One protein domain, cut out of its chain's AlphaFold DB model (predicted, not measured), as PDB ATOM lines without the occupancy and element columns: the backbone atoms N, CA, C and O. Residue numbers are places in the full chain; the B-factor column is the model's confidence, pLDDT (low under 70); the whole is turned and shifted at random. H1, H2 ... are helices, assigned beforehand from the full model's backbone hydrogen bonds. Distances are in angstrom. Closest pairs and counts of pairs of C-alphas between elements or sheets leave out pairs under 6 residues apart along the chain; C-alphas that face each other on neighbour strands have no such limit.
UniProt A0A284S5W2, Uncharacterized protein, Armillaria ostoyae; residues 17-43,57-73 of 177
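This is residues 17 to 43 and 57 to 73 of the 177 residues of an uncharacterized protein of Armillaria ostoyae (UniProt A0A284S5W2). What does the domain look like from its first printed residue to its last? Three helices make an open, loose frame: H1 comes first and meets the start of H2 at a corner, and H3 crosses near the other end of H2, well away from H1. The start of H1, residues 17 to 23, and residues 64 to 70, of which 64 to 67 belong to H3, stick out from this frame. What is it built of, and how large is it? The printed part has 44 residues with three named helices, H1, H2 and H3 in that order along the chain, and no named strand; its class is all helix. It is loose, with a radius of gyration of the C-alphas of 11.8 A, and the C-alphas span 30 by 25 by 18 A along their three main axes.

How does the first helix stand to the second? H1, residues 17 to 29, and H2, residues 34 to 42, touch only at the corner by their tight link, and only just, with 3 pairs of C-alphas within 8 A. H1 touches H2 with residues 24 to 27 alone, and the closest C-alphas of the two, those of Ile 27 and Ile 34, are 7.1 A apart. Their lines are about perpendicular, at 83 degrees, and their centres are 14.5 A apart. Where does the third helix stand? H3, residues 57 to 67, only just touches H2, with 3 pairs of C-alphas within 8 A; the closest C-alphas of the two are those of Leu 41 and Leu 63, 7.8 A apart. The lines of H2 and H3 are about perpendicular, at 75 degrees, and their centres are 13.9 A apart. H1 and H3 are apart, with no C-alpha of the one within 8 A of the other. What do the backbone N and O atoms show? In H1, H2 and H3 every O i to N i+4 pair is within hydrogen-bond range.

Where does the first helix run? H1 begins at Trp 17, with its C-alpha at (-33.955, -4.446, -47.109), and ends at Ala 29; it is 18.2 A from first to last C-alpha and has 13 residues, the longest helix by residues. Where is the second helix? H2 runs from Ile 34, with its C-alpha at (-20.782, 2.504, -52.641), to Ser 42, and is 12.1 A from first to last C-alpha. Where is the third? H3 runs from Gln 57 to Leu 67, whose C-alpha is at (-12.195, -11.668, -45.985), and is 15.4 A from first to last C-alpha. Residues 68 to 73 follow H3 and belong to no named element.

How far apart are the outermost points? The two C-alphas farthest apart are those of Gly 31 and Glu 69, at 31.3 A, and those of Trp 17 and Tyr 73, the first and last printed, are 16.1 A apart. Is the printed part cut? Residues 44 to 56 are not printed, and the C-alphas of Lys 43 and Gln 57 are 15.1 A apart across the cut. Which links are there? The link from H1 to H2, with 4 residues, is tight, and the link from H2 to H3 runs across the cut. How confident is the model? The mean pLDDT of the printed part is 88.7, and no printed residue is under 70; the means of H1, H2 and H3 are 94, 90 and 84.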
ATOM      1  N   TRP A  17     -33.983  -5.509 -46.110       88.19
ATOM      2  CA  TRP A  17     -33.955  -4.446 -47.109       88.19
ATOM      3  C   TRP A  17     -33.947  -3.054 -46.475       88.19
ATOM      4  O   TRP A  17     -33.189  -2.185 -46.898       88.19
ATOM      5  N   MET A  18     -34.669  -2.870 -45.366       91.56
ATOM      6  CA  MET A  18     -34.595  -1.638 -44.576       91.56
ATOM      7  C   MET A  18     -33.199  -1.389 -43.989       91.56
ATOM      8  O   MET A  18     -32.743  -0.248 -43.988       91.56
ATOM      9  N   LYS A  19     -32.493  -2.434 -43.531       92.44
ATOM     10  CA  LYS A  19     -31.103  -2.298 -43.055       92.44
ATOM     11  C   LYS A  19     -30.168  -1.845 -44.171       92.44
ATOM     12  O   LYS A  19     -29.307  -1.000 -43.932       92.44
ATOM     13  N   VAL A  20     -30.328  -2.391 -45.379       92.25
ATOM     14  CA  VAL A  20     -29.527  -1.974 -46.538       92.25
ATOM     15  C   VAL A  20     -29.779  -0.501 -46.848       92.25
ATOM     16  O   VAL A  20     -28.821   0.264 -46.908       92.25
ATOM     17  N   GLU A  21     -31.039  -0.078 -46.955       94.19
ATOM     18  CA  GLU A  21     -31.393   1.324 -47.215       94.19
ATOM     19  C   GLU A  21     -30.868   2.278 -46.130       94.19
ATOM     20  O   GLU A  21     -30.358   3.354 -46.442       94.19
ATOM     21  N   GLU A  22     -30.897   1.878 -44.854       95.88
ATOM     22  CA  GLU A  22     -30.320   2.674 -43.765       95.88
ATOM     23  C   GLU A  22     -28.806   2.876 -43.945       95.88
ATOM     24  O   GLU A  22     -28.288   3.988 -43.783       95.88
ATOM     25  N   VAL A  23     -28.078   1.809 -44.289       94.69
ATOM     26  CA  VAL A  23     -26.633   1.872 -44.539       94.69
ATOM     27  C   VAL A  23     -26.332   2.719 -45.775       94.69
ATOM     28  O   VAL A  23     -25.442   3.570 -45.722       94.69
ATOM     29  N   LEU A  24     -27.086   2.542 -46.862       94.94
ATOM     30  CA  LEU A  24     -26.934   3.333 -48.085       94.94
ATOM     31  C   LEU A  24     -27.191   4.821 -47.828       94.94
ATOM     32  O   LEU A  24     -26.399   5.656 -48.266       94.94
ATOM     33  N   GLY A  25     -28.218   5.152 -47.043       95.81
ATOM     34  CA  GLY A  25     -28.503   6.525 -46.631       95.81
ATOM     35  C   GLY A  25     -27.342   7.159 -45.860       95.81
ATOM     36  O   GLY A  25     -26.992   8.311 -46.110       95.81
ATOM     37  N   LYS A  26     -26.677   6.406 -44.972       96.62
ATOM     38  CA  LYS A  26     -25.492   6.885 -44.233       96.62
ATOM     39  C   LYS A  26     -24.277   7.097 -45.136       96.62
ATOM     40  O   LYS A  26     -23.575   8.091 -44.968       96.62
ATOM     41  N   ILE A  27     -24.043   6.199 -46.094       96.12
ATOM     42  CA  ILE A  27     -22.970   6.344 -47.093       96.12
ATOM     43  C   ILE A  27     -23.208   7.606 -47.933       96.12
ATOM     44  O   ILE A  27     -22.303   8.422 -48.109       96.12
ATOM     45  N   GLN A  28     -24.445   7.819 -48.381       95.25
ATOM     46  CA  GLN A  28     -24.809   9.005 -49.149       95.25
ATOM     47  C   GLN A  28     -24.698  10.295 -48.321       95.25
ATOM     48  O   GLN A  28     -24.234  11.310 -48.836       95.25
ATOM     49  N   ALA A  29     -25.073  10.265 -47.038       96.19
ATOM     50  CA  ALA A  29     -25.011  11.427 -46.148       96.19
ATOM     51  C   ALA A  29     -23.581  11.956 -45.935       96.19
ATOM     52  O   ALA A  29     -23.406  13.150 -45.698       96.19
ATOM     53  N   VAL A  30     -22.561  11.099 -46.054       95.94
ATOM     54  CA  VAL A  30     -21.143  11.507 -46.011       95.94
ATOM     55  C   VAL A  30     -20.569  11.855 -47.391       95.94
ATOM     56  O   VAL A  30     -19.373  12.104 -47.518       95.94
ATOM     57  N   GLY A  31     -21.409  11.896 -48.430       96.00
ATOM     58  CA  GLY A  31     -21.018  12.256 -49.794       96.00
ATOM     59  C   GLY A  31     -20.286  11.152 -50.555       96.00
ATOM     60  O   GLY A  31     -19.637  11.441 -51.557       96.00
ATOM     61  N   TRP A  32     -20.361   9.902 -50.094       96.56
ATOM     62  CA  TRP A  32     -19.719   8.765 -50.750       96.56
ATOM     63  C   TRP A  32     -20.697   7.989 -51.625       96.56
ATOM     64  O   TRP A  32     -21.889   7.881 -51.338       96.56
ATOM     65  N   THR A  33     -20.174   7.391 -52.690       94.25
ATOM     66  CA  THR A  33     -20.830   6.282 -53.382       94.25
ATOM     67  C   THR A  33     -20.458   4.949 -52.722       94.25
ATOM     68  O   THR A  33     -19.494   4.860 -51.959       94.25
ATOM     69  N   ILE A  34     -21.169   3.865 -53.064       91.75
ATOM     70  CA  ILE A  34     -20.782   2.504 -52.641       91.75
ATOM     71  C   ILE A  34     -19.350   2.179 -53.093       91.75
ATOM     72  O   ILE A  34     -18.596   1.546 -52.359       91.75
ATOM     73  N   ARG A  35     -18.955   2.639 -54.289       90.38
ATOM     74  CA  ARG A  35     -17.598   2.445 -54.811       90.38
ATOM     75  C   ARG A  35     -16.561   3.131 -53.922       90.38
ATOM     76  O   ARG A  35     -15.559   2.501 -53.596       90.38
ATOM     77  N   ASP A  36     -16.812   4.373 -53.518       92.19
ATOM     78  CA  ASP A  36     -15.898   5.126 -52.649       92.19
ATOM     79  C   ASP A  36     -15.786   4.459 -51.280       92.19
ATOM     80  O   ASP A  36     -14.683   4.240 -50.777       92.19
ATOM     81  N   PHE A  37     -16.924   4.048 -50.713       93.19
ATOM     82  CA  PHE A  37     -16.958   3.318 -49.453       93.19
ATOM     83  C   PHE A  37     -16.126   2.032 -49.516       93.19
ATOM     84  O   PHE A  37     -15.248   1.838 -48.679       93.19
ATOM     85  N   LEU A  38     -16.350   1.174 -50.519       90.62
ATOM     86  CA  LEU A  38     -15.604  -0.080 -50.674       90.62
ATOM     87  C   LEU A  38     -14.104   0.166 -50.886       90.62
ATOM     88  O   LEU A  38     -13.279  -0.570 -50.337       90.62
ATOM     89  N   PHE A  39     -13.743   1.209 -51.638       89.38
ATOM     90  CA  PHE A  39     -12.352   1.606 -51.830       89.38
ATOM     91  C   PHE A  39     -11.698   2.005 -50.503       89.38
ATOM     92  O   PHE A  39     -10.669   1.438 -50.135       89.38
ATOM     93  N   HIS A  40     -12.309   2.915 -49.743       87.31
ATOM     94  CA  HIS A  40     -11.778   3.369 -48.458       87.31
ATOM     95  C   HIS A  40     -11.778   2.274 -47.383       87.31
ATOM     96  O   HIS A  40     -10.824   2.201 -46.609       87.31
ATOM     97  N   LEU A  41     -12.777   1.384 -47.380       87.62
ATOM     98  CA  LEU A  41     -12.837   0.202 -46.512       87.62
ATOM     99  C   LEU A  41     -11.660  -0.754 -46.779       87.62
ATOM    100  O   LEU A  41     -11.069  -1.316 -45.857       87.62
ATOM    101  N   SER A  42     -11.288  -0.922 -48.047       84.94
ATOM    102  CA  SER A  42     -10.256  -1.881 -48.464       84.94
ATOM    103  C   SER A  42      -8.841  -1.287 -48.454       84.94
ATOM    104  O   SER A  42      -7.853  -2.022 -48.406       84.94
ATOM    105  N   LYS A  43      -8.712   0.045 -48.467       83.00
ATOM    106  CA  LYS A  43      -7.453   0.787 -48.628       83.00
ATOM    107  C   LYS A  43      -6.428   0.461 -47.537       83.00
ATOM    108  O   LYS A  43      -6.626   0.802 -46.372       83.00
ATOM    109  N   GLN A  57      -9.950  -0.727 -34.340       79.88
ATOM    110  CA  GLN A  57      -9.996  -2.168 -34.085       79.88
ATOM    111  C   GLN A  57     -11.272  -2.801 -34.667       79.88
ATOM    112  O   GLN A  57     -11.226  -3.900 -35.215       79.88
ATOM    113  N   THR A  58     -12.388  -2.066 -34.644       82.00
ATOM    114  CA  THR A  58     -13.656  -2.470 -35.261       82.00
ATOM    115  C   THR A  58     -13.532  -2.650 -36.772       82.00
ATOM    116  O   THR A  58     -13.988  -3.656 -37.305       82.00
ATOM    117  N   HIS A  59     -12.870  -1.720 -37.464       83.62
ATOM    118  CA  HIS A  59     -12.656  -1.804 -38.909       83.62
ATOM    119  C   HIS A  59     -11.827  -3.038 -39.275       83.62
ATOM    120  O   HIS A  59     -12.169  -3.772 -40.199       83.62
ATOM    121  N   ALA A  60     -10.733  -3.284 -38.548       83.25
ATOM    122  CA  ALA A  60      -9.886  -4.450 -38.780       83.25
ATOM    123  C   ALA A  60     -10.640  -5.765 -38.528       83.25
ATOM    124  O   ALA A  60     -10.550  -6.680 -39.342       83.25
ATOM    125  N   ALA A  61     -11.422  -5.840 -37.446       84.31
ATOM    126  CA  ALA A  61     -12.228  -7.014 -37.126       84.31
ATOM    127  C   ALA A  61     -13.299  -7.289 -38.192       84.31
ATOM    128  O   ALA A  61     -13.435  -8.426 -38.642       84.31
ATOM    129  N   MET A  62     -14.016  -6.255 -38.642       85.00
ATOM    130  CA  MET A  62     -15.029  -6.383 -39.692       85.00
ATOM    131  C   MET A  62     -14.417  -6.835 -41.016       85.00
ATOM    132  O   MET A  62     -14.886  -7.808 -41.599       85.00
ATOM    133  N   LEU A  63     -13.336  -6.188 -41.463       85.75
ATOM    134  CA  LEU A  63     -12.679  -6.556 -42.717       85.75
ATOM    135  C   LEU A  63     -12.054  -7.956 -42.641       85.75
ATOM    136  O   LEU A  63     -12.136  -8.716 -43.598       85.75
ATOM    137  N   SER A  64     -11.480  -8.333 -41.497       85.56
ATOM    138  CA  SER A  64     -10.961  -9.689 -41.288       85.56
ATOM    139  C   SER A  64     -12.068 -10.742 -41.287       85.56
ATOM    140  O   SER A  64     -11.832 -11.849 -41.758       85.56
ATOM    141  N   SER A  65     -13.251 -10.427 -40.752       85.69
ATOM    142  CA  SER A  65     -14.401 -11.331 -40.814       85.69
ATOM    143  C   SER A  65     -14.934 -11.456 -42.237       85.69
ATOM    144  O   SER A  65     -15.295 -12.553 -42.639       85.69
ATOM    145  N   PHE A  66     -14.955 -10.348 -42.984       85.38
ATOM    146  CA  PHE A  66     -15.406 -10.288 -44.374       85.38
ATOM    147  C   PHE A  66     -14.501 -11.077 -45.328       85.38
ATOM    148  O   PHE A  66     -14.991 -11.777 -46.206       85.38
ATOM    149  N   LEU A  67     -13.181 -10.961 -45.159       86.44
ATOM    150  CA  LEU A  67     -12.195 -11.668 -45.985       86.44
ATOM    151  C   LEU A  67     -11.917 -13.099 -45.503       86.44
ATOM    152  O   LEU A  67     -11.252 -13.857 -46.203       86.44
ATOM    153  N   GLY A  68     -12.368 -13.445 -44.298       83.62
ATOM    154  CA  GLY A  68     -12.250 -14.783 -43.731       83.62
ATOM    155  C   GLY A  68     -13.525 -15.607 -43.906       83.62
ATOM    156  O   GLY A  68     -14.505 -15.179 -44.502       83.62
ATOM    157  N   GLU A  69     -13.541 -16.796 -43.312       75.38
ATOM    158  CA  GLU A  69     -14.644 -17.762 -43.448       75.38
ATOM    159  C   GLU A  69     -15.823 -17.514 -42.487       75.38
ATOM    160  O   GLU A  69     -16.752 -18.310 -42.408       75.38
ATOM    161  N   LYS A  70     -15.796 -16.435 -41.695       71.88
ATOM    162  CA  LYS A  70     -16.726 -16.246 -40.562       71.88
ATOM    163  C   LYS A  70     -18.064 -15.597 -40.931       71.88
ATOM    164  O   LYS A  70     -18.871 -15.338 -40.039       71.88
ATOM    165  N   CYS A  71     -18.303 -15.317 -42.207       77.75
ATOM    166  CA  CYS A  71     -19.535 -14.698 -42.689       77.75
ATOM    167  C   CYS A  71     -20.449 -15.713 -43.383       77.75
ATOM    168  O   CYS A  71     -19.988 -16.662 -44.004       77.75
ATOM    169  N   SER A  72     -21.764 -15.477 -43.311       84.50
ATOM    170  CA  SER A  72     -22.782 -16.291 -43.998       84.50
ATOM    171  C   SER A  72     -22.693 -16.231 -45.525       84.50
ATOM    172  O   SER A  72     -23.268 -17.081 -46.193       84.50
ATOM    173  N   TYR A  73     -21.998 -15.225 -46.052       85.62
ATOM    174  CA  TYR A  73     -21.759 -15.017 -47.472       85.62
ATOM    175  C   TYR A  73     -20.259 -14.894 -47.697       85.62
ATOM    176  O   TYR A  73     -19.566 -14.200 -46.946       85.62
TER     177      TYR A  73